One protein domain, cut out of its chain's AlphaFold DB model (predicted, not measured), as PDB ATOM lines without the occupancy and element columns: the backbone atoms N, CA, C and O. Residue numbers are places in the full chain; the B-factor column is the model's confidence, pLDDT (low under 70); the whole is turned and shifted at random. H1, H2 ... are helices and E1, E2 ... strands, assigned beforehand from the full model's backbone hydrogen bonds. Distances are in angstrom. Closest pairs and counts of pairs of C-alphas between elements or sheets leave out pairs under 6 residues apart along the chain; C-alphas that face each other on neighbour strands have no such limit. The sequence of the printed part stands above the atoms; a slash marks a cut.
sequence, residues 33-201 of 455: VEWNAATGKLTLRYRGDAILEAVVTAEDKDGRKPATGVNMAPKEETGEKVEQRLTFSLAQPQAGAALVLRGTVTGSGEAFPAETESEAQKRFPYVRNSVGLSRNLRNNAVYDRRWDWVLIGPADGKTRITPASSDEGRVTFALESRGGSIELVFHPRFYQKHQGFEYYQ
ATOM      1  N   VAL A  33     315.385  65.752  69.293       98.19
ATOM      2  CA  VAL A  33     315.862  65.323  70.615       98.19
ATOM      3  C   VAL A  33     317.385  65.264  70.626       98.19
ATOM      4  O   VAL A  33     317.991  64.547  69.833       98.19
ATOM      5  N   GLU A  34     318.006  65.957  71.574       98.06
ATOM      6  CA  GLU A  34     319.432  65.837  71.882       98.06
ATOM      7  C   GLU A  34     319.577  65.275  73.305       98.06
ATOM      8  O   GLU A  34     319.182  65.921  74.279       98.06
ATOM      9  N   TRP A  35     320.136  64.068  73.441       97.62
ATOM     10  CA  TRP A  35     320.343  63.398  74.731       97.62
ATOM     11  C   TRP A  35     321.818  63.071  74.955       97.62
ATOM     12  O   TRP A  35     322.455  62.409  74.137       97.62
ATOM     13  N   ASN A  36     322.350  63.495  76.099       96.56
ATOM     14  CA  ASN A  36     323.695  63.160  76.544       96.56
ATOM     15  C   ASN A  36     323.617  62.305  77.816       96.56
ATOM     16  O   ASN A  36     323.484  62.829  78.921       96.56
ATOM     17  N   ALA A  37     323.756  60.987  77.654       92.12
ATOM     18  CA  ALA A  37     323.665  60.023  78.753       92.12
ATOM     19  C   ALA A  37     324.728  60.221  79.852       92.12
ATOM     20  O   ALA A  37     324.466  59.919  81.011       92.12
ATOM     21  N   ALA A  38     325.910  60.755  79.514       90.50
ATOM     22  CA  ALA A  38     326.993  60.967  80.478       90.50
ATOM     23  C   ALA A  38     326.700  62.120  81.452       90.50
ATOM     24  O   ALA A  38     327.091  62.074  82.615       90.50
ATOM     25  N   THR A  39     326.010  63.157  80.977       92.69
ATOM     26  CA  THR A  39     325.654  64.341  81.781       92.69
ATOM     27  C   THR A  39     324.198  64.336  82.242       92.69
ATOM     28  O   THR A  39     323.824  65.143  83.088       92.69
ATOM     29  N   GLY A  40     323.369  63.457  81.673       95.06
ATOM     30  CA  GLY A  40     321.921  63.470  81.841       95.06
ATOM     31  C   GLY A  40     321.239  64.655  81.152       95.06
ATOM     32  O   GLY A  40     320.079  64.932  81.446       95.06
ATOM     33  N   LYS A  41     321.940  65.400  80.284       97.88
ATOM     34  CA  LYS A  41     321.389  66.590  79.623       97.88
ATOM     35  C   LYS A  41     320.448  66.188  78.486       97.88
ATOM     36  O   LYS A  41     320.832  65.431  77.595       97.88
ATOM     37  N   LEU A  42     319.250  66.762  78.497       98.56
ATOM     38  CA  LEU A  42     318.214  66.642  77.478       98.56
ATOM     39  C   LEU A  42     317.913  68.022  76.888       98.56
ATOM     40  O   LEU A  42     317.666  68.970  77.634       98.56
ATOM     41  N   THR A  43     317.868  68.118  75.563       98.69
ATOM     42  CA  THR A  43     317.324  69.286  74.855       98.69
ATOM     43  C   THR A  43     316.263  68.829  73.858       98.69
ATOM     44  O   THR A  43     316.499  67.892  73.098       98.69
ATOM     45  N   LEU A  44     315.103  69.490  73.855       98.50
ATOM     46  CA  LEU A  44     314.087  69.355  72.808       98.50
ATOM     47  C   LEU A  44     314.034  70.635  71.988       98.50
ATOM     48  O   LEU A  44     313.890  71.722  72.554       98.50
ATOM     49  N   ARG A  45     314.085  70.507  70.661       98.56
ATOM     50  CA  ARG A  45     313.918  71.631  69.738       98.56
ATOM     51  C   ARG A  45     312.702  71.453  68.854       98.56
ATOM     52  O   ARG A  45     312.530  70.417  68.220       98.56
ATOM     53  N   TYR A  46     311.897  72.496  68.742       97.56
ATOM     54  CA  TYR A  46     310.753  72.525  67.845       97.56
ATOM     55  C   TYR A  46     310.711  73.871  67.130       97.56
ATOM     56  O   TYR A  46     310.893  74.914  67.750       97.56
ATOM     57  N   ARG A  47     310.537  73.847  65.802       94.25
ATOM     58  CA  ARG A  47     310.722  75.025  64.927       94.25
ATOM     59  C   ARG A  47     312.104  75.698  65.059       94.25
ATOM     60  O   ARG A  47     312.227  76.899  64.859       94.25
ATOM     61  N   GLY A  48     313.138  74.926  65.399       92.38
ATOM     62  CA  GLY A  48     314.499  75.429  65.639       92.38
ATOM     63  C   GLY A  48     314.722  76.022  67.037       92.38
ATOM     64  O   GLY A  48     315.867  76.103  67.484       92.38
ATOM     65  N   ASP A  49     313.652  76.340  67.766       94.56
ATOM     66  CA  ASP A  49     313.707  76.887  69.120       94.56
ATOM     67  C   ASP A  49     313.868  75.762  70.153       94.56
ATOM     68  O   ASP A  49     313.239  74.710  70.033       94.56
ATOM     69  N   ALA A  50     314.693  75.968  71.185       97.62
ATOM     70  CA  ALA A  50     314.772  75.045  72.319       97.62
ATOM     71  C   ALA A  50     313.523  75.202  73.203       97.62
ATOM     72  O   ALA A  50     313.372  76.211  73.892       97.62
ATOM     73  N   ILE A  51     312.631  74.209  73.174       98.31
ATOM     74  CA  ILE A  51     311.381  74.206  73.951       98.31
ATOM     75  C   ILE A  51     311.536  73.528  75.315       98.31
ATOM     76  O   ILE A  51     310.748  73.792  76.219       98.31
ATOM     77  N   LEU A  52     312.558  72.683  75.487       98.69
ATOM     78  CA  LEU A  52     312.942  72.097  76.769       98.69
ATOM     79  C   LEU A  52     314.462  72.017  76.855       98.69
ATOM     80  O   LEU A  52     315.101  71.455  75.969       98.69
ATOM     81  N   GLU A  53     315.009  72.481  77.970       98.69
ATOM     82  CA  GLU A  53     316.372  72.181  78.403       98.69
ATOM     83  C   GLU A  53     316.303  71.592  79.811       98.69
ATOM     84  O   GLU A  53     315.830  72.249  80.740       98.69
ATOM     85  N   ALA A  54     316.734  70.343  79.979       98.50
ATOM     86  CA  ALA A  54     316.616  69.623  81.240       98.50
ATOM     87  C   ALA A  54     317.847  68.771  81.551       98.50
ATOM     88  O   ALA A  54     318.646  68.432  80.679       98.50
ATOM     89  N   VAL A  55     317.968  68.402  82.819       98.19
ATOM     90  CA  VAL A  55     318.904  67.408  83.326       98.19
ATOM     91  C   VAL A  55     318.095  66.326  84.034       98.19
ATOM     92  O   VAL A  55     317.226  66.633  84.853       98.19
ATOM     93  N   VAL A  56     318.377  65.068  83.704       97.38
ATOM     94  CA  VAL A  56     317.790  63.890  84.345       97.38
ATOM     95  C   VAL A  56     318.886  63.149  85.101       97.38
ATOM     96  O   VAL A  56     319.850  62.670  84.505       97.38
ATOM     97  N   THR A  57     318.742  63.063  86.417       95.50
ATOM     98  CA  THR A  57     319.687  62.415  87.334       95.50
ATOM     99  C   THR A  57     319.011  61.289  88.100       95.50
ATOM    100  O   THR A  57     317.797  61.288  88.291       95.50
ATOM    101  N   ALA A  58     319.801  60.328  88.573       94.19
ATOM    102  CA  ALA A  58     319.388  59.453  89.659       94.19
ATOM    103  C   ALA A  58     319.756  60.115  90.994       94.19
ATOM    104  O   ALA A  58     320.877  60.603  91.152       94.19
ATOM    105  N   GLU A  59     318.829  60.130  91.950       94.00
ATOM    106  CA  GLU A  59     319.024  60.703  93.286       94.00
ATOM    107  C   GLU A  59     318.397  59.805  94.357       94.00
ATOM    108  O   GLU A  59     317.281  59.302  94.191       94.00
ATOM    109  N   ASP A  60     319.097  59.623  95.478       88.75
ATOM    110  CA  ASP A  60     318.533  59.000  96.678       88.75
ATOM    111  C   ASP A  60     317.605  59.968  97.444       88.75
ATOM    112  O   ASP A  60     317.347  61.103  97.035       88.75
ATOM    113  N   LYS A  61     317.042  59.525  98.572       83.75
ATOM    114  CA  LYS A  61     316.163  60.359  99.413       83.75
ATOM    115  C   LYS A  61     316.833  61.626  99.974       83.75
ATOM    116  O   LYS A  61     316.113  62.565 100.295       83.75
ATOM    117  N   ASP A  62     318.162  61.647 100.061       86.19
ATOM    118  CA  ASP A  62     318.958  62.747 100.607       86.19
ATOM    119  C   ASP A  62     319.528  63.645  99.483       86.19
ATOM    120  O   ASP A  62     320.303  64.561  99.756       86.19
ATOM    121  N   GLY A  63     319.164  63.388  98.217       81.00
ATOM    122  CA  GLY A  63     319.638  64.133  97.044       81.00
ATOM    123  C   GLY A  63     321.043  63.741  96.574       81.00
ATOM    124  O   GLY A  63     321.637  64.445  95.756       81.00
ATOM    125  N   ARG A  64     321.613  62.637  97.074       86.56
ATOM    126  CA  ARG A  64     322.929  62.153  96.630       86.56
ATOM    127  C   ARG A  64     322.790  61.370  95.330       86.56
ATOM    128  O   ARG A  64     321.828  60.626  95.151       86.56
ATOM    129  N   LYS A  65     323.782  61.499  94.445       84.75
ATOM    130  CA  LYS A  65     323.841  60.782  93.162       84.75
ATOM    131  C   LYS A  65     324.341  59.348  93.385       84.75
ATOM    132  O   LYS A  65     325.519  59.181  93.709       84.75
ATOM    133  N   PRO A  66     323.493  58.318  93.236       80.94
ATOM    134  CA  PRO A  66     323.928  56.938  93.329       80.94
ATOM    135  C   PRO A  66     324.748  56.538  92.095       80.94
ATOM    136  O   PRO A  66     324.676  57.183  91.049       80.94
ATOM    137  N   ALA A  67     325.502  55.442  92.197       79.00
ATOM    138  CA  ALA A  67     326.276  54.870  91.092       79.00
ATOM    139  C   ALA A  67     325.379  54.111  90.091       79.00
ATOM    140  O   ALA A  67     325.571  52.926  89.841       79.00
ATOM    141  N   THR A  68     324.377  54.789  89.529       82.00
ATOM    142  CA  THR A  68     323.491  54.254  88.488       82.00
ATOM    143  C   THR A  68     323.285  55.304  87.398       82.00
ATOM    144  O   THR A  68     323.146  56.496  87.677       82.00
ATOM    145  N   GLY A  69     323.327  54.863  86.142       86.94
ATOM    146  CA  GLY A  69     323.092  55.721  84.983       86.94
ATOM    147  C   GLY A  69     321.603  55.962  84.726       86.94
ATOM    148  O   GLY A  69     320.735  55.351  85.352       86.94
ATOM    149  N   VAL A  70     321.309  56.820  83.751       94.06
ATOM    150  CA  VAL A  70     319.950  57.061  83.254       94.06
ATOM    151  C   VAL A  70     319.865  56.596  81.807       94.06
ATOM    152  O   VAL A  70     320.646  57.036  80.962       94.06
ATOM    153  N   ASN A  71     318.897  55.732  81.519       94.62
ATOM    154  CA  ASN A  71     318.542  55.340  80.162       94.62
ATOM    155  C   ASN A  71     317.394  56.218  79.660       94.62
ATOM    156  O   ASN A  71     316.495  56.557  80.429       94.62
ATOM    157  N   MET A  72     317.410  56.547  78.369       96.88
ATOM    158  CA  MET A  72     316.315  57.227  77.677       96.88
ATOM    159  C   MET A  72     315.898  56.381  76.475       96.88
ATOM    160  O   MET A  72     316.745  56.001  75.665       96.88
ATOM    161  N   ALA A  73     314.608  56.079  76.383       97.25
ATOM    162  CA  ALA A  73     313.997  55.365  75.271       97.25
ATOM    163  C   ALA A  73     312.979  56.288  74.577       97.25
ATOM    164  O   ALA A  73     311.927  56.572  75.161       97.25
ATOM    165  N   PRO A  74     313.273  56.781  73.359       97.00
ATOM    166  CA  PRO A  74     312.322  57.560  72.586       97.00
ATOM    167  C   PRO A  74     311.356  56.633  71.834       97.00
ATOM    168  O   PRO A  74     311.756  55.594  71.307       97.00
ATOM    169  N   LYS A  75     310.086  57.026  71.747       98.00
ATOM    170  CA  LYS A  75     309.071  56.394  70.898       98.00
ATOM    171  C   LYS A  75     308.326  57.477  70.133       98.00
ATOM    172  O   LYS A  75     307.853  58.436  70.736       98.00
ATOM    173  N   GLU A  76     308.190  57.302  68.827       96.94
ATOM    174  CA  GLU A  76     307.477  58.238  67.961       96.94
ATOM    175  C   GLU A  76     306.369  57.511  67.208       96.94
ATOM    176  O   GLU A  76     306.587  56.457  66.610       96.94
ATOM    177  N   GLU A  77     305.174  58.084  67.239       95.50
ATOM    178  CA  GLU A  77     304.036  57.669  66.434       95.50
ATOM    179  C   GLU A  77     303.773  58.763  65.400       95.50
ATOM    180  O   GLU A  77     303.446  59.904  65.731       95.50
ATOM    181  N   THR A  78     303.970  58.426  64.128       91.19
ATOM    182  CA  THR A  78     303.783  59.343  62.999       91.19
ATOM    183  C   THR A  78     302.388  59.191  62.399       91.19
ATOM    184  O   THR A  78     301.832  58.096  62.384       91.19
ATOM    185  N   GLY A  79     301.833  60.264  61.835       92.38
ATOM    186  CA  GLY A  79     300.517  60.246  61.197       92.38
ATOM    187  C   GLY A  79     299.808  61.584  61.356       92.38
ATOM    188  O   GLY A  79     300.442  62.638  61.362       92.38
ATOM    189  N   GLU A  80     298.482  61.555  61.498       93.69
ATOM    190  CA  GLU A  80     297.720  62.780  61.752       93.69
ATOM    191  C   GLU A  80     297.922  63.304  63.181       93.69
ATOM    192  O   GLU A  80     298.160  64.498  63.361       93.69
ATOM    193  N   LYS A  81     297.865  62.414  64.176       96.81
ATOM    194  CA  LYS A  81     298.079  62.718  65.597       96.81
ATOM    195  C   LYS A  81     299.481  62.284  65.999       96.81
ATOM    196  O   LYS A  81     299.660  61.185  66.510       96.81
ATOM    197  N   VAL A  82     300.466  63.124  65.699       98.00
ATOM    198  CA  VAL A  82     301.863  62.810  66.000       98.00
ATOM    199  C   VAL A  82     302.091  62.802  67.507       98.00
ATOM    200  O   VAL A  82     301.733  63.736  68.220       98.00
ATOM    201  N   GLU A  83     302.718  61.750  68.007       98.06
ATOM    202  CA  GLU A  83     303.046  61.613  69.421       98.06
ATOM    203  C   GLU A  83     304.512  61.238  69.577       98.06
ATOM    204  O   GLU A  83     304.999  60.315  68.931       98.06
ATOM    205  N   GLN A  84     305.217  61.954  70.447       98.44
ATOM    206  CA  GLN A  84     306.589  61.641  70.817       98.44
ATOM    207  C   GLN A  84     306.653  61.410  72.323       98.44
ATOM    208  O   GLN A  84     306.321  62.303  73.101       98.44
ATOM    209  N   ARG A  85     307.089  60.221  72.737       98.56
ATOM    210  CA  ARG A  85     307.314  59.854  74.138       98.56
ATOM    211  C   ARG A  85     308.800  59.705  74.402       98.56
ATOM    212  O   ARG A  85     309.496  59.031  73.649       98.56
ATOM    213  N   LEU A  86     309.271  60.297  75.491       98.50
ATOM    214  CA  LEU A  86     310.611  60.098  76.025       98.50
ATOM    215  C   LEU A  86     310.493  59.452  77.399       98.50
ATOM    216  O   LEU A  86     310.112  60.113  78.367       98.50
ATOM    217  N   THR A  87     310.817  58.165  77.476       98.31
ATOM    218  CA  THR A  87     310.754  57.404  78.723       98.31
ATOM    219  C   THR A  87     312.149  57.280  79.320       98.31
ATOM    220  O   THR A  87     313.068  56.766  78.684       98.31
ATOM    221  N   PHE A  88     312.300  57.729  80.561       97.75
ATOM    222  CA  PHE A  88     313.533  57.648  81.332       97.75
ATOM    223  C   PHE A  88     313.415  56.565  82.397       97.75
ATOM    224  O   PHE A  88     312.419  56.504  83.121       97.75
ATOM    225  N   SER A  89     314.451  55.744  82.532       95.94
ATOM    226  CA  SER A  89     314.558  54.701  83.556       95.94
ATOM    227  C   SER A  89     315.970  54.655  84.145       95.94
ATOM    228  O   SER A  89     316.937  55.111  83.533       95.94
ATOM    229  N   LEU A  90     316.100  54.120  85.361       93.69
ATOM    230  CA  LEU A  90     317.417  53.825  85.930       93.69
ATOM    231  C   LEU A  90     318.090  52.728  85.099       93.69
ATOM    232  O   LEU A  90     317.465  51.711  84.796       93.69
ATOM    233  N   ALA A  91     319.369  52.909  84.767       90.56
ATOM    234  CA  ALA A  91     320.126  51.915  84.008       90.56
ATOM    235  C   ALA A  91     320.283  50.599  84.780       90.56
ATOM    236  O   ALA A  91     320.269  49.522  84.190       90.56
ATOM    237  N   GLN A  92     320.396  50.697  86.106       88.19
ATOM    238  CA  GLN A  92     320.367  49.563  87.019       88.19
ATOM    239  C   GLN A  92     319.400  49.865  88.171       88.19
ATOM    240  O   GLN A  92     319.510  50.939  88.778       88.19
ATOM    241  N   PRO A  93     318.462  48.951  88.491       84.25
ATOM    242  CA  PRO A  93     317.592  49.102  89.648       84.25
ATOM    243  C   PRO A  93     318.413  49.242  90.930       84.25
ATOM    244  O   PRO A  93     319.249  48.395  91.236       84.25
ATOM    245  N   GLN A  94     318.147  50.295  91.698       84.19
ATOM    246  CA  GLN A  94     318.794  50.520  92.983       84.19
ATOM    247  C   GLN A  94     317.749  50.929  94.019       84.19
ATOM    248  O   GLN A  94     317.005  51.891  93.830       84.19
ATOM    249  N   ALA A  95     317.690  50.185  95.125       85.12
ATOM    250  CA  ALA A  95     316.743  50.451  96.198       85.12
ATOM    251  C   ALA A  95     316.941  51.871  96.757       85.12
ATOM    252  O   ALA A  95     318.053  52.270  97.095       85.12
ATOM    253  N   GLY A  96     315.850  52.634  96.845       85.50
ATOM    254  CA  GLY A  96     315.857  54.004  97.365       85.50
ATOM    255  C   GLY A  96     316.339  55.084  96.388       85.50
ATOM    256  O   GLY A  96     316.261  56.259  96.741       85.50
ATOM    257  N   ALA A  97     316.785  54.724  95.178       91.25
ATOM    258  CA  ALA A  97     317.082  55.680  94.115       91.25
ATOM    259  C   ALA A  97     315.822  55.997  93.293       91.25
ATOM    260  O   ALA A  97     315.012  55.115  93.002       91.25
ATOM    261  N   ALA A  98     315.671  57.256  92.894       93.94
ATOM    262  CA  ALA A  98     314.637  57.710  91.973       93.94
ATOM    263  C   ALA A  98     315.256  58.590  90.888       93.94
ATOM    264  O   ALA A  98     316.267  59.254  91.115       93.94
ATOM    265  N   LEU A  99     314.627  58.628  89.720       96.06
ATOM    266  CA  LEU A  99     314.922  59.644  88.725       96.06
ATOM    267  C   LEU A  99     314.395  60.992  89.194       96.06
ATOM    268  O   LEU A  99     313.301  61.085  89.756       96.06
ATOM    269  N   VAL A 100     315.171  62.026  88.914       96.81
ATOM    270  CA  VAL A 100     314.841  63.421  89.141       96.81
ATOM    271  C   VAL A 100     315.112  64.169  87.844       96.81
ATOM    272  O   VAL A 100     316.239  64.214  87.360       96.81
ATOM    273  N   LEU A 101     314.060  64.738  87.265       97.94
ATOM    274  CA  LEU A 101     314.142  65.621  86.111       97.94
ATOM    275  C   LEU A 101     314.021  67.061  86.596       97.94
ATOM    276  O   LEU A 101     313.084  67.389  87.325       97.94
ATOM    277  N   ARG A 102     314.957  67.920  86.186       98.25
ATOM    278  CA  ARG A 102     314.928  69.372  86.423       98.25
ATOM    279  C   ARG A 102     315.228  70.098  85.131       98.25
ATOM    280  O   ARG A 102     316.224  69.795  84.484       98.25
ATOM    281  N   GLY A 103     314.404  71.065  84.760       97.94
ATOM    282  CA  GLY A 103     314.618  71.797  83.524       97.94
ATOM    283  C   GLY A 103     313.781  73.050  83.387       97.94
ATOM    284  O   GLY A 103     313.007  73.417  84.271       97.94
ATOM    285  N   THR A 104     313.949  73.687  82.239       98.56
ATOM    286  CA  THR A 104     313.178  74.848  81.811       98.56
ATOM    287  C   THR A 104     312.435  74.500  80.534       98.56
ATOM    288  O   THR A 104     313.048  74.096  79.547       98.56
ATOM    289  N   VAL A 105     311.116  74.667  80.557       98.69
ATOM    290  CA  VAL A 105     310.276  74.659  79.360       98.69
ATOM    291  C   VAL A 105     310.145  76.093  78.872       98.69
ATOM    292  O   VAL A 105     309.814  76.977  79.662       98.69
ATOM    293  N   THR A 106     310.370  76.324  77.586       98.38
ATOM    294  CA  THR A 106     310.281  77.649  76.967       98.38
ATOM    295  C   THR A 106     309.210  77.628  75.888       98.38
ATOM    296  O   THR A 106     309.251  76.799  74.983       98.38
ATOM    297  N   GLY A 107     308.254  78.548  75.978       97.25
ATOM    298  CA  GLY A 107     307.224  78.745  74.965       97.25
ATOM    299  C   GLY A 107     307.103  80.201  74.539       97.25
ATOM    300  O   GLY A 107     307.806  81.087  75.033       97.25
ATOM    301  N   SER A 108     306.194  80.451  73.604       95.38
ATOM    302  CA  SER A 108     305.826  81.795  73.166       95.38
ATOM    303  C   SER A 108     305.230  82.635  74.303       95.38
ATOM    304  O   SER A 108     304.883  82.124  75.368       95.38
ATOM    305  N   GLY A 109     305.020  83.929  74.045       92.50
ATOM    306  CA  GLY A 109     304.282  84.846  74.928       92.50
ATOM    307  C   GLY A 109     302.823  84.442  75.203       92.50
ATOM    308  O   GLY A 109     302.125  85.119  75.952       92.50
ATOM    309  N   GLU A 110     302.338  83.364  74.583       92.00
ATOM    310  CA  GLU A 110     300.992  82.819  74.766       92.00
ATOM    311  C   GLU A 110     301.008  81.397  75.353       92.00
ATOM    312  O   GLU A 110     299.976  80.721  75.365       92.00
ATOM    313  N   ALA A 111     302.171  80.920  75.805       95.00
ATOM    314  CA  ALA A 111     302.286  79.650  76.500       95.00
ATOM    315  C   ALA A 111     301.810  79.763  77.952       95.00
ATOM    316  O   ALA A 111     302.012  80.778  78.619       95.00
ATOM    317  N   PHE A 112     301.193  78.698  78.461       94.00
ATOM    318  CA  PHE A 112     300.707  78.643  79.835       94.00
ATOM    319  C   PHE A 112     300.793  77.226  80.418       94.00
ATOM    320  O   PHE A 112     300.746  76.235  79.680       94.00
ATOM    321  N   PRO A 113     300.914  77.101  81.753       94.62
ATOM    322  CA  PRO A 113     300.946  75.806  82.400       94.62
ATOM    323  C   PRO A 113     299.523  75.249  82.497       94.62
ATOM    324  O   PRO A 113     298.566  75.966  82.806       94.62
ATOM    325  N   ALA A 114     299.392  73.958  82.238       92.00
ATOM    326  CA  ALA A 114     298.132  73.252  82.104       92.00
ATOM    327  C   ALA A 114     298.126  71.961  82.932       92.00
ATOM    328  O   ALA A 114     299.151  71.488  83.424       92.00
ATOM    329  N   GLU A 115     296.932  71.401  83.080       90.25
ATOM    330  CA  GLU A 115     296.716  70.054  83.595       90.25
ATOM    331  C   GLU A 115     296.105  69.210  82.479       90.25
ATOM    332  O   GLU A 115     295.225  69.690  81.762       90.25
ATOM    333  N   THR A 116     296.575  67.975  82.327       86.19
ATOM    334  CA  THR A 116     296.024  67.013  81.364       86.19
ATOM    335  C   THR A 116     294.951  66.126  82.001       86.19
ATOM    336  O   THR A 116     294.613  66.286  83.173       86.19
ATOM    337  N   GLU A 117     294.383  65.184  81.241       78.50
ATOM    338  CA  GLU A 117     293.380  64.218  81.725       78.50
ATOM    339  C   GLU A 117     293.978  63.166  82.684       78.50
ATOM    340  O   GLU A 117     294.024  61.967  82.406       78.50
ATOM    341  N   SER A 118     294.457  63.632  83.836       80.44
ATOM    342  CA  SER A 118     294.947  62.817  84.944       80.44
ATOM    343  C   SER A 118     293.823  61.988  85.578       80.44
ATOM    344  O   SER A 118     292.641  62.309  85.441       80.44
ATOM    345  N   GLU A 119     294.166  60.966  86.366       82.88
ATOM    346  CA  GLU A 119     293.173  60.241  87.180       82.88
ATOM    347  C   GLU A 119     292.409  61.179  88.130       82.88
ATOM    348  O   GLU A 119     291.209  61.014  88.357       82.88
ATOM    349  N   ALA A 120     293.071  62.227  88.636       77.75
ATOM    350  CA  ALA A 120     292.418  63.256  89.440       77.75
ATOM    351  C   ALA A 120     291.379  64.050  88.629       77.75
ATOM    352  O   ALA A 120     290.309  64.369  89.149       77.75
ATOM    353  N   GLN A 121     291.668  64.334  87.357       82.00
ATOM    354  CA  GLN A 121     290.754  65.014  86.443       82.00
ATOM    355  C   GLN A 121     289.595  64.113  85.992       82.00
ATOM    356  O   GLN A 121     288.472  64.593  85.867       82.00
ATOM    357  N   LYS A 122     289.828  62.803  85.826       84.81
ATOM    358  CA  LYS A 122     288.769  61.812  85.564       84.81
ATOM    359  C   LYS A 122     287.822  61.662  86.753       84.81
ATOM    360  O   LYS A 122     286.612  61.581  86.570       84.81
ATOM    361  N   ARG A 123     288.362  61.654  87.979       84.06
ATOM    362  CA  ARG A 123     287.569  61.571  89.214       84.06
ATOM    363  C   ARG A 123     286.719  62.820  89.443       84.06
ATOM    364  O   ARG A 123     285.595  62.702  89.925       84.06
ATOM    365  N   PHE A 124     287.260  64.001  89.152       81.19
ATOM    366  CA  PHE A 124     286.551  65.267  89.321       81.19
ATOM    367  C   PHE A 124     286.865  66.224  88.160       81.19
ATOM    368  O   PHE A 124     287.820  67.003  88.249       81.19
ATOM    369  N   PRO A 125     286.068  66.173  87.076       80.44
ATOM    370  CA  PRO A 125     286.258  67.041  85.926       80.44
ATOM    371  C   PRO A 125     285.958  68.491  86.295       80.44
ATOM    372  O   PRO A 125     284.846  68.830  86.698       80.44
ATOM    373  N   TYR A 126     286.934  69.370  86.106       80.56
ATOM    374  CA  TYR A 126     286.725  70.809  86.216       80.56
ATOM    375  C   TYR A 126     287.456  71.558  85.108       80.56
ATOM    376  O   TYR A 126     288.451  71.097  84.554       80.56
ATOM    377  N   VAL A 127     287.019  72.781  84.846       76.12
ATOM    378  CA  VAL A 127     287.776  73.743  84.043       76.12
ATOM    379  C   VAL A 127     288.374  74.764  85.003       76.12
ATOM    380  O   VAL A 127     287.655  75.338  85.817       76.12
ATOM    381  N   ARG A 128     289.692  74.980  84.929       78.38
ATOM    382  CA  ARG A 128     290.375  76.032  85.697       78.38
ATOM    383  C   ARG A 128     290.614  77.232  84.811       78.38
ATOM    384  O   ARG A 128     291.101  77.082  83.696       78.38
ATOM    385  N   ASN A 129     290.363  78.401  85.375       74.75
ATOM    386  CA  ASN A 129     290.826  79.667  84.837       74.75
ATOM    387  C   ASN A 129     291.802  80.295  85.838       74.75
ATOM    388  O   ASN A 129     291.771  79.986  87.031       74.75
ATOM    389  N   SER A 130     292.680  81.153  85.339       81.44
ATOM    390  CA  SER A 130     293.658  81.896  86.128       81.44
ATOM    391  C   SER A 130     293.707  83.317  85.590       81.44
ATOM    392  O   SER A 130     293.631  83.511  84.378       81.44
ATOM    393  N   VAL A 131     293.831  84.297  86.481       80.56
ATOM    394  CA  VAL A 131     294.244  85.649  86.101       80.56
ATOM    395  C   VAL A 131     295.769  85.644  86.131       80.56
ATOM    396  O   VAL A 131     296.368  85.415  87.183       80.56
ATOM    397  N   GLY A 132     296.397  85.794  84.965       84.56
ATOM    398  CA  GLY A 132     297.831  85.560  84.788       84.56
ATOM    399  C   GLY A 132     298.226  84.074  84.825       84.56
ATOM    400  O   GLY A 132     297.388  83.170  84.770       84.56
ATOM    401  N   LEU A 133     299.533  83.806  84.909       89.06
ATOM    402  CA  LEU A 133     300.082  82.447  84.831       89.06
ATOM    403  C   LEU A 133     299.773  81.609  86.087       89.06
ATOM    404  O   LEU A 133     300.085  81.998  87.213       89.06
ATOM    405  N   SER A 134     299.221  80.410  85.880       90.19
ATOM    406  CA  SER A 134     298.848  79.481  86.957       90.19
ATOM    407  C   SER A 134     300.070  78.916  87.700       90.19
ATOM    408  O   SER A 134     301.036  78.465  87.088       90.19
ATOM    409  N   ARG A 135     300.003  78.870  89.040       91.75
ATOM    410  CA  ARG A 135     301.024  78.276  89.940       91.75
ATOM    411  C   ARG A 135     300.528  77.014  90.664       91.75
ATOM    412  O   ARG A 135     300.989  76.686  91.755       91.75
ATOM    413  N   ASN A 136     299.525  76.345  90.106       89.56
ATOM    414  CA  ASN A 136     298.837  75.244  90.770       89.56
ATOM    415  C   ASN A 136     299.675  73.948  90.778       89.56
ATOM    416  O   ASN A 136     300.297  73.598  89.780       89.56
ATOM    417  N   LEU A 137     299.633  73.200  91.887       90.38
ATOM    418  CA  LEU A 137     300.368  71.937  92.056       90.38
ATOM    419  C   LEU A 137     299.925  70.815  91.104       90.38
ATOM    420  O   LEU A 137     300.657  69.852  90.929       90.38
ATOM    421  N   ARG A 138     298.747  70.930  90.483       88.88
ATOM    422  CA  ARG A 138     298.250  69.975  89.481       88.88
ATOM    423  C   ARG A 138     298.771  70.247  88.069       88.88
ATOM    424  O   ARG A 138     298.419  69.523  87.147       88.88
ATOM    425  N   ASN A 139     299.562  71.303  87.874       92.75
ATOM    426  CA  ASN A 139     300.134  71.599  86.568       92.75
ATOM    427  C   ASN A 139     301.205  70.559  86.219       92.75
ATOM    428  O   ASN A 139     302.285  70.558  86.808       92.75
ATOM    429  N   ASN A 140     300.902  69.712  85.238       95.19
ATOM    430  CA  ASN A 140     301.798  68.677  84.726       95.19
ATOM    431  C   ASN A 140     302.107  68.841  83.231       95.19
ATOM    432  O   ASN A 140     302.828  68.019  82.679       95.19
ATOM    433  N   ALA A 141     301.589  69.880  82.574       96.19
ATOM    434  CA  ALA A 141     301.924  70.199  81.192       96.19
ATOM    435  C   ALA A 141     302.181  71.696  80.969       96.19
ATOM    436  O   ALA A 141     301.753  72.544  81.755       96.19
ATOM    437  N   VAL A 142     302.848  72.017  79.864       97.81
ATOM    438  CA  VAL A 142     302.886  73.357  79.266       97.81
ATOM    439  C   VAL A 142     302.261  73.259  77.886       97.81
ATOM    440  O   VAL A 142     302.659  72.407  77.095       97.81
ATOM    441  N   TYR A 143     301.304  74.137  77.604       96.94
ATOM    442  CA  TYR A 143     300.722  74.287  76.278       96.94
ATOM    443  C   TYR A 143     301.089  75.657  75.709       96.94
ATOM    444  O   TYR A 143     300.877  76.683  76.359       96.94
ATOM    445  N   ASP A 144     301.635  75.674  74.497       97.00
ATOM    446  CA  ASP A 144     301.907  76.886  73.735       97.00
ATOM    447  C   ASP A 144     300.775  77.126  72.742       97.00
ATOM    448  O   ASP A 144     300.661  76.439  71.724       97.00
ATOM    449  N   ARG A 145     299.945  78.138  73.023       94.56
ATOM    450  CA  ARG A 145     298.831  78.487  72.142       94.56
ATOM    451  C   ARG A 145     299.318  78.937  70.773       94.56
ATOM    452  O   ARG A 145     298.734  78.529  69.780       94.56
ATOM    453  N   ARG A 146     300.347  79.782  70.699       94.12
ATOM    454  CA  ARG A 146     300.785  80.417  69.447       94.12
ATOM    455  C   ARG A 146     301.161  79.379  68.400       94.12
ATOM    456  O   ARG A 146     300.826  79.550  67.229       94.12
ATOM    457  N   TRP A 147     301.854  78.330  68.833       96.12
ATOM    458  CA  TRP A 147     302.394  77.285  67.963       96.12
ATOM    459  C   TRP A 147     301.689  75.932  68.110       96.12
ATOM    460  O   TRP A 147     302.126  74.962  67.498       96.12
ATOM    461  N   ASP A 148     300.594  75.893  68.872       97.00
ATOM    462  CA  ASP A 148     299.725  74.736  69.099       97.00
ATOM    463  C   ASP A 148     300.494  73.459  69.469       97.00
ATOM    464  O   ASP A 148     300.284  72.412  68.871       97.00
ATOM    465  N   TRP A 149     301.408  73.511  70.434       98.12
ATOM    466  CA  TRP A 149     302.083  72.306  70.930       98.12
ATOM    467  C   TRP A 149     301.908  72.159  72.436       98.12
ATOM    468  O   TRP A 149     301.758  73.148  73.154       98.12
ATOM    469  N   VAL A 150     301.929  70.919  72.926       98.25
ATOM    470  CA  VAL A 150     301.916  70.620  74.363       98.25
ATOM    471  C   VAL A 150     303.075  69.698  74.725       98.25
ATOM    472  O   VAL A 150     303.361  68.735  74.014       98.25
ATOM    473  N   LEU A 151     303.731  70.003  75.844       98.62
ATOM    474  CA  LEU A 151     304.694  69.132  76.508       98.62
ATOM    475  C   LEU A 151     304.109  68.698  77.852       98.62
ATOM    476  O   LEU A 151     303.763  69.534  78.687       98.62
ATOM    477  N   ILE A 152     303.996  67.392  78.049       97.38
ATOM    478  CA  ILE A 152     303.294  66.758  79.161       97.38
ATOM    479  C   ILE A 152     304.301  65.938  79.963       97.38
ATOM    480  O   ILE A 152     305.037  65.137  79.397       97.38
ATOM    481  N   GLY A 153     304.320  66.121  81.279       96.44
ATOM    482  CA  GLY A 153     304.997  65.237  82.220       96.44
ATOM    483  C   GLY A 153     304.018  64.333  82.982       96.44
ATOM    484  O   GLY A 153     302.793  64.471  82.844       96.44
ATOM    485  N   PRO A 154     304.539  63.425  83.830       94.38
ATOM    486  CA  PRO A 154     303.722  62.478  84.583       94.38
ATOM    487  C   PRO A 154     302.630  63.160  85.413       94.38
ATOM    488  O   PRO A 154     302.879  64.152  86.099       94.38
ATOM    489  N   ALA A 155     301.420  62.603  85.374       89.38
ATOM    490  CA  ALA A 155     300.243  63.131  86.066       89.38
ATOM    491  C   ALA A 155     300.004  62.485  87.449       89.38
ATOM    492  O   ALA A 155     298.879  62.450  87.944       89.38
ATOM    493  N   ASP A 156     301.057  61.952  88.068       86.94
ATOM    494  CA  ASP A 156     301.038  61.215  89.340       86.94
ATOM    495  C   ASP A 156     301.152  62.123  90.583       86.94
ATOM    496  O   ASP A 156     301.308  61.646  91.708       86.94
ATOM    497  N   GLY A 157     301.094  63.444  90.381       86.00
ATOM    498  CA  GLY A 157     301.256  64.457  91.425       86.00
ATOM    499  C   GLY A 157     302.709  64.763  91.796       86.00
ATOM    500  O   GLY A 157     302.935  65.587  92.681       86.00
ATOM    501  N   LYS A 158     303.695  64.139  91.134       91.00
ATOM    502  CA  LYS A 158     305.130  64.378  91.376       91.00
ATOM    503  C   LYS A 158     305.793  65.254  90.320       91.00
ATOM    504  O   LYS A 158     306.981  65.544  90.438       91.00
ATOM    505  N   THR A 159     305.037  65.695  89.320       94.94
ATOM    506  CA  THR A 159     305.464  66.712  88.358       94.94
ATOM    507  C   THR A 159     305.002  68.085  88.819       94.94
ATOM    508  O   THR A 159     303.828  68.281  89.123       94.94
ATOM    509  N   ARG A 160     305.922  69.046  88.843       95.25
ATOM    510  CA  ARG A 160     305.672  70.434  89.207       95.25
ATOM    511  C   ARG A 160     306.113  71.347  88.077       95.25
ATOM    512  O   ARG A 160     307.286  71.367  87.712       95.25
ATOM    513  N   ILE A 161     305.175  72.143  87.573       96.62
ATOM    514  CA  ILE A 161     305.435  73.175  86.567       96.62
ATOM    515  C   ILE A 161     305.101  74.538  87.155       96.62
ATOM    516  O   ILE A 161     303.960  74.804  87.537       96.62
ATOM    517  N   THR A 162     306.112  75.400  87.252       95.81
ATOM    518  CA  THR A 162     305.988  76.729  87.864       95.81
ATOM    519  C   THR A 162     306.461  77.806  86.890       95.81
ATOM    520  O   THR A 162     307.573  77.693  86.381       95.81
ATOM    521  N   PRO A 163     305.672  78.867  86.645       95.44
ATOM    522  CA  PRO A 163     306.133  80.035  85.897       95.44
ATOM    523  C   PRO A 163     307.432  80.605  86.479       95.44
ATOM    524  O   PRO A 163     307.505  80.839  87.687       95.44
ATOM    525  N   ALA A 164     308.430  80.826  85.624       93.56
ATOM    526  CA  ALA A 164     309.740  81.353  86.002       93.56
ATOM    527  C   ALA A 164     309.934  82.799  85.514       93.56
ATOM    528  O   ALA A 164     310.211  83.677  86.327       93.56
ATOM    529  N   SER A 165     309.730  83.064  84.219       92.38
ATOM    530  CA  SER A 165     309.773  84.415  83.635       92.38
ATOM    531  C   SER A 165     308.716  84.580  82.542       92.38
ATOM    532  O   SER A 165     308.266  83.588  81.963       92.38
ATOM    533  N   SER A 166     308.296  85.819  82.287       89.50
ATOM    534  CA  SER A 166     307.262  86.143  81.304       89.50
ATOM    535  C   SER A 166     307.512  87.526  80.717       89.50
ATOM    536  O   SER A 166     307.365  88.522  81.422       89.50
ATOM    537  N   ASP A 167     307.780  87.565  79.415       88.50
ATOM    538  CA  ASP A 167     307.949  88.779  78.616       88.50
ATOM    539  C   ASP A 167     306.952  88.736  77.436       88.50
ATOM    540  O   ASP A 167     306.393  87.680  77.132       88.50
ATOM    541  N   GLU A 168     306.735  89.843  76.711       77.88
ATOM    542  CA  GLU A 168     305.708  89.915  75.645       77.88
ATOM    543  C   GLU A 168     305.808  88.815  74.568       77.88
ATOM    544  O   GLU A 168     304.796  88.439  73.969       77.88
ATOM    545  N   GLY A 169     307.014  88.302  74.304       88.25
ATOM    546  CA  GLY A 169     307.275  87.306  73.264       88.25
ATOM    547  C   GLY A 169     307.552  85.888  73.762       88.25
ATOM    548  O   GLY A 169     307.563  84.967  72.943       88.25
ATOM    549  N   ARG A 170     307.783  85.686  75.064       94.62
ATOM    550  CA  ARG A 170     308.317  84.424  75.595       94.62
ATOM    551  C   ARG A 170     307.928  84.210  77.051       94.62
ATOM    552  O   ARG A 170     308.047  85.123  77.862       94.62
ATOM    553  N   VAL A 171     307.564  82.977  77.387       96.50
ATOM    554  CA  VAL A 171     307.325  82.544  78.769       96.50
ATOM    555  C   VAL A 171     308.183  81.319  79.063       96.50
ATOM    556  O   VAL A 171     308.295  80.419  78.229       96.50
ATOM    557  N   THR A 172     308.790  81.278  80.249       98.00
ATOM    558  CA  THR A 172     309.546  80.113  80.720       98.00
ATOM    559  C   THR A 172     308.928  79.510  81.973       98.00
ATOM    560  O   THR A 172     308.392  80.210  82.838       98.00
ATOM    561  N   PHE A 173     309.028  78.188  82.087       98.38
ATOM    562  CA  PHE A 173     308.494  77.410  83.196       98.38
ATOM    563  C   PHE A 173     309.576  76.497  83.757       98.38
ATOM    564  O   PHE A 173     310.184  75.726  83.019       98.38
ATOM    565  N   ALA A 174     309.781  76.541  85.069       98.19
ATOM    566  CA  ALA A 174     310.554  75.525  85.761       98.19
ATOM    567  C   ALA A 174     309.750  74.219  85.787       98.19
ATOM    568  O   ALA A 174     308.596  74.216  86.227       98.19
ATOM    569  N   LEU A 175     310.368  73.136  85.326       98.06
ATOM    570  CA  LEU A 175     309.840  71.777  85.341       98.06
ATOM    571  C   LEU A 175     310.669  70.934  86.307       98.06
ATOM    572  O   LEU A 175     311.887  70.832  86.178       98.06
ATOM    573  N   GLU A 176     309.984  70.286  87.237       97.44
ATOM    574  CA  GLU A 176     310.550  69.288  88.132       97.44
ATOM    575  C   GLU A 176     309.667  68.037  88.120       97.44
ATOM    576  O   GLU A 176     308.449  68.151  88.206       97.44
ATOM    577  N   SER A 177     310.254  66.845  88.008       96.75
ATOM    578  CA  SER A 177     309.526  65.577  88.152       96.75
ATOM    579  C   SER A 177     310.390  64.532  88.849       96.75
ATOM    580  O   SER A 177     311.609  64.520  88.669       96.75
ATOM    581  N   ARG A 178     309.779  63.661  89.661       95.12
ATOM    582  CA  ARG A 178     310.490  62.621  90.418       95.12
ATOM    583  C   ARG A 178     309.747  61.291  90.404       95.12
ATOM    584  O   ARG A 178     308.590  61.233  90.808       95.12
ATOM    585  N   GLY A 179     310.428  60.197  90.064       93.44
ATOM    586  CA  GLY A 179     309.805  58.869  90.016       93.44
ATOM    587  C   GLY A 179     310.779  57.735  89.703       93.44
ATOM    588  O   GLY A 179     311.947  57.971  89.429       93.44
ATOM    589  N   GLY A 180     310.314  56.483  89.755       91.44
ATOM    590  CA  GLY A 180     311.122  55.328  89.317       91.44
ATOM    591  C   GLY A 180     311.263  55.233  87.790       91.44
ATOM    592  O   GLY A 180     312.224  54.667  87.281       91.44
ATOM    593  N   SER A 181     310.310  55.830  87.078       93.94
ATOM    594  CA  SER A 181     310.316  56.089  85.643       93.94
ATOM    595  C   SER A 181     309.720  57.481  85.438       93.94
ATOM    596  O   SER A 181     308.823  57.875  86.191       93.94
ATOM    597  N   ILE A 182     310.227  58.234  84.468       97.31
ATOM    598  CA  ILE A 182     309.674  59.537  84.080       97.31
ATOM    599  C   ILE A 182     309.365  59.460  82.593       97.31
ATOM    600  O   ILE A 182     310.240  59.121  81.805       97.31
ATOM    601  N   GLU A 183     308.138  59.788  82.201       97.38
ATOM    602  CA  GLU A 183     307.749  59.880  80.795       97.38
ATOM    603  C   GLU A 183     307.367  61.319  80.457       97.38
ATOM    604  O   GLU A 183     306.487  61.898  81.095       97.38
ATOM    605  N   LEU A 184     308.029  61.884  79.448       98.19
ATOM    606  CA  LEU A 184     307.600  63.122  78.811       98.19
ATOM    607  C   LEU A 184     306.888  62.799  77.501       98.19
ATOM    608  O   LEU A 184     307.383  61.988  76.721       98.19
ATOM    609  N   VAL A 185     305.764  63.461  77.239       98.06
ATOM    610  CA  VAL A 185     305.006  63.324  75.991       98.06
ATOM    611  C   VAL A 185     304.906  64.680  75.308       98.06
ATOM    612  O   VAL A 185     304.484  65.660  75.921       98.06
ATOM    613  N   PHE A 186     305.290  64.741  74.040       98.56
ATOM    614  CA  PHE A 186     305.160  65.917  73.192       98.56
ATOM    615  C   PHE A 186     304.135  65.661  72.086       98.56
ATOM    616  O   PHE A 186     304.203  64.651  71.378       98.56
ATOM    617  N   HIS A 187     303.207  66.605  71.923       98.38
ATOM    618  CA  HIS A 187     302.268  66.635  70.806       98.38
ATOM    619  C   HIS A 187     302.384  67.963  70.053       98.38
ATOM    620  O   HIS A 187     302.050  69.010  70.624       98.38
ATOM    621  N   PRO A 188     302.814  67.952  68.781       98.12
ATOM    622  CA  PRO A 188     302.640  69.091  67.894       98.12
ATOM    623  C   PRO A 188     301.169  69.197  67.460       98.12
ATOM    624  O   PRO A 188     300.437  68.209  67.427       98.12
ATOM    625  N   ARG A 189     300.736  70.400  67.083       96.81
ATOM    626  CA  ARG A 189     299.373  70.691  66.596       96.81
ATOM    627  C   ARG A 189     298.279  70.098  67.498       96.81
ATOM    628  O   ARG A 189     297.359  69.431  67.025       96.81
ATOM    629  N   PHE A 190     298.405  70.291  68.809       96.12
ATOM    630  CA  PHE A 190     297.606  69.602  69.818       96.12
ATOM    631  C   PHE A 190     296.099  69.833  69.648       96.12
ATOM    632  O   PHE A 190     295.345  68.882  69.437       96.12
ATOM    633  N   TYR A 191     295.623  71.077  69.681       94.06
ATOM    634  CA  TYR A 191     294.195  71.335  69.500       94.06
ATOM    635  C   TYR A 191     293.749  71.029  68.074       94.06
ATOM    636  O   TYR A 191     292.668  70.469  67.868       94.06
ATOM    637  N   GLN A 192     294.572  71.346  67.077       94.50
ATOM    638  CA  GLN A 192     294.156  71.161  65.699       94.50
ATOM    639  C   GLN A 192     294.034  69.688  65.293       94.50
ATOM    640  O   GLN A 192     293.051  69.309  64.657       94.50
ATOM    641  N   LYS A 193     295.020  68.859  65.647       95.69
ATOM    642  CA  LYS A 193     295.104  67.451  65.244       95.69
ATOM    643  C   LYS A 193     294.646  66.486  66.328       95.69
ATOM    644  O   LYS A 193     293.881  65.572  66.028       95.69
ATOM    645  N   HIS A 194     295.027  66.691  67.588       93.75
ATOM    646  CA  HIS A 194     294.669  65.752  68.660       93.75
ATOM    647  C   HIS A 194     293.234  65.960  69.151       93.75
ATOM    648  O   HIS A 194     292.521  64.968  69.336       93.75
ATOM    649  N   GLN A 195     292.798  67.221  69.274       90.06
ATOM    650  CA  GLN A 195     291.441  67.594  69.709       90.06
ATOM    651  C   GLN A 195     290.447  67.803  68.549       90.06
ATOM    652  O   GLN A 195     289.262  68.033  68.781       90.06
ATOM    653  N   GLY A 196     290.903  67.702  67.294       90.88
ATOM    654  CA  GLY A 196     290.039  67.744  66.110       90.88
ATOM    655  C   GLY A 196     289.491  69.130  65.757       90.88
ATOM    656  O   GLY A 196     288.491  69.232  65.044       90.88
ATOM    657  N   PHE A 197     290.119  70.210  66.231       90.75
ATOM    658  CA  PHE A 197     289.769  71.566  65.812       90.75
ATOM    659  C   PHE A 197     290.479  71.923  64.504       90.75
ATOM    660  O   PHE A 197     291.393  72.737  64.494       90.75
ATOM    661  N   GLU A 198     290.046  71.334  63.391       90.19
ATOM    662  CA  GLU A 198     290.658  71.456  62.053       90.19
ATOM    663  C   GLU A 198     291.120  72.884  61.687       90.19
ATOM    664  O   GLU A 198     292.242  73.101  61.219       90.19
ATOM    665  N   TYR A 199     290.271  73.875  61.957       90.81
ATOM    666  CA  TYR A 199     290.505  75.279  61.619       90.81
ATOM    667  C   TYR A 199     291.243  76.087  62.692       90.81
ATOM    668  O   TYR A 199     291.413  77.300  62.551       90.81
ATOM    669  N   TYR A 200     291.670  75.448  63.777       92.81
ATOM    670  CA  TYR A 200     292.453  76.093  64.817       92.81
ATOM    671  C   TYR A 200     293.873  76.354  64.312       92.81
ATOM    672  O   TYR A 200     294.686  75.446  64.169       92.81
ATOM    673  N   GLN A 201     294.138  77.620  63.988       93.69
ATOM    674  CA  GLN A 201     295.407  78.088  63.429       93.69
ATOM    675  C   GLN A 201     295.909  79.317  64.203       93.69
ATOM    676  O   GLN A 201     295.982  80.420  63.651       93.69
TER     677      GLN A 201
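Overview. This is residues 33 to 201 of the 455 residues of an uncharacterized protein of Planctomycetes bacterium SM23_25 (UniProt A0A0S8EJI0). Two twisted sheets of six strands each lie face to face as a sandwich, with E1, E2, E3, E6, E11 and E10 in that order in one layer, E4, E5, E12, E9, E8 and E7 in the other, and the strands of the one at 22 degrees to those of the other. The short helix H1 lies off both sheets, with a long loop, residues 124 to 140, leading from it to E8, and the short helix H2 sits beside E9. The printed part has 169 residues with two named helices and twelve named strands, in the order E1 to E7, H1, E8 to E12, H2; both sheets are antiparallel, and the class is mostly strand. The whole is compact, with a radius of gyration of the C-alphas of 16.1 A, and only just elongated, spanning 50 by 33 by 32 A.

Arrangement. Begin at residue 33 with the edge strand E1, residues 33 to 36; it forms a meander, each strand the antiparallel neighbour of the one before, with E2, residues 41 to 46, and E3, residues 49 to 59. Both steps are hairpins: look for N 34 and O 43, 2.9 A apart, between E1 and E2, and for N 44 and O 52, 2.9 A, between E2 and E3. The other neighbour of E3 is E6, residues 98 to 108, antiparallel at 167 degrees, with N 55 and O 102 at 2.8 A. Next come E11, residues 170 to 179, with N 103 and O 175 at 2.9 A, and the edge strand E10, residues 159 to 167, in a hairpin with E11, where N 162 and O 174 are 2.9 A apart. In the second sheet, the edge strand E4, residues 70 to 77, makes a hairpin with E5, residues 83 to 90; find N 73 and O 87 at 2.9 A. Then E12, residues 181 to 187, pairs with E5 through N 86 and O 184, 2.8 A, and E9, residues 149 to 152, pairs with E12 through N 152 and O 185, 2.8 A. E8, residues 141 to 144, is in a hairpin with E9, N 142 and O 151 at 2.9 A, and the edge strand E7, residues 111 to 114, has N 114 at 2.8 A from O 141. The facing parts of the sandwich are 9.6 A centre to centre, their best planes 32 degrees apart. The closest C-alphas of E6 and E8 are those of Gly 107 and Asp 144, 5.8 A; of E7 and E10, Pro 113 and Ile 161, 6.7 A. H1, residues 119 to 123, is on neither sheet. H2, residues 190 to 194, is on the second sheet at a height of 5.8 A, over none of its strands, but only just, as 2 of its 5 C-alphas fall on E9. In both helices every O i to N i+4 pair is within hydrogen-bond range.

Along the chain. Find C-alpha 33 at (315.862, 65.323, 70.615), where E1 begins. E3 runs 29.6 A, E4 and E5 23.2 A each. E6, from C-alpha 98 at (314.637, 57.710, 91.973), runs 31.8 A. E10 measures 24.2 A, E11 29.4 A and E12 19.9 A; H2 ends at C-alpha 194, (294.669, 65.752, 68.660).

Size, cuts and confidence. The two C-alphas farthest apart, those of Ala 67 and Tyr 199, are 50.6 A from each other. The printed part has no cut; the link from H1 to E8, 17 residues, is long. The mean pLDDT of the printed part is 92.6, and no printed residue is under 70.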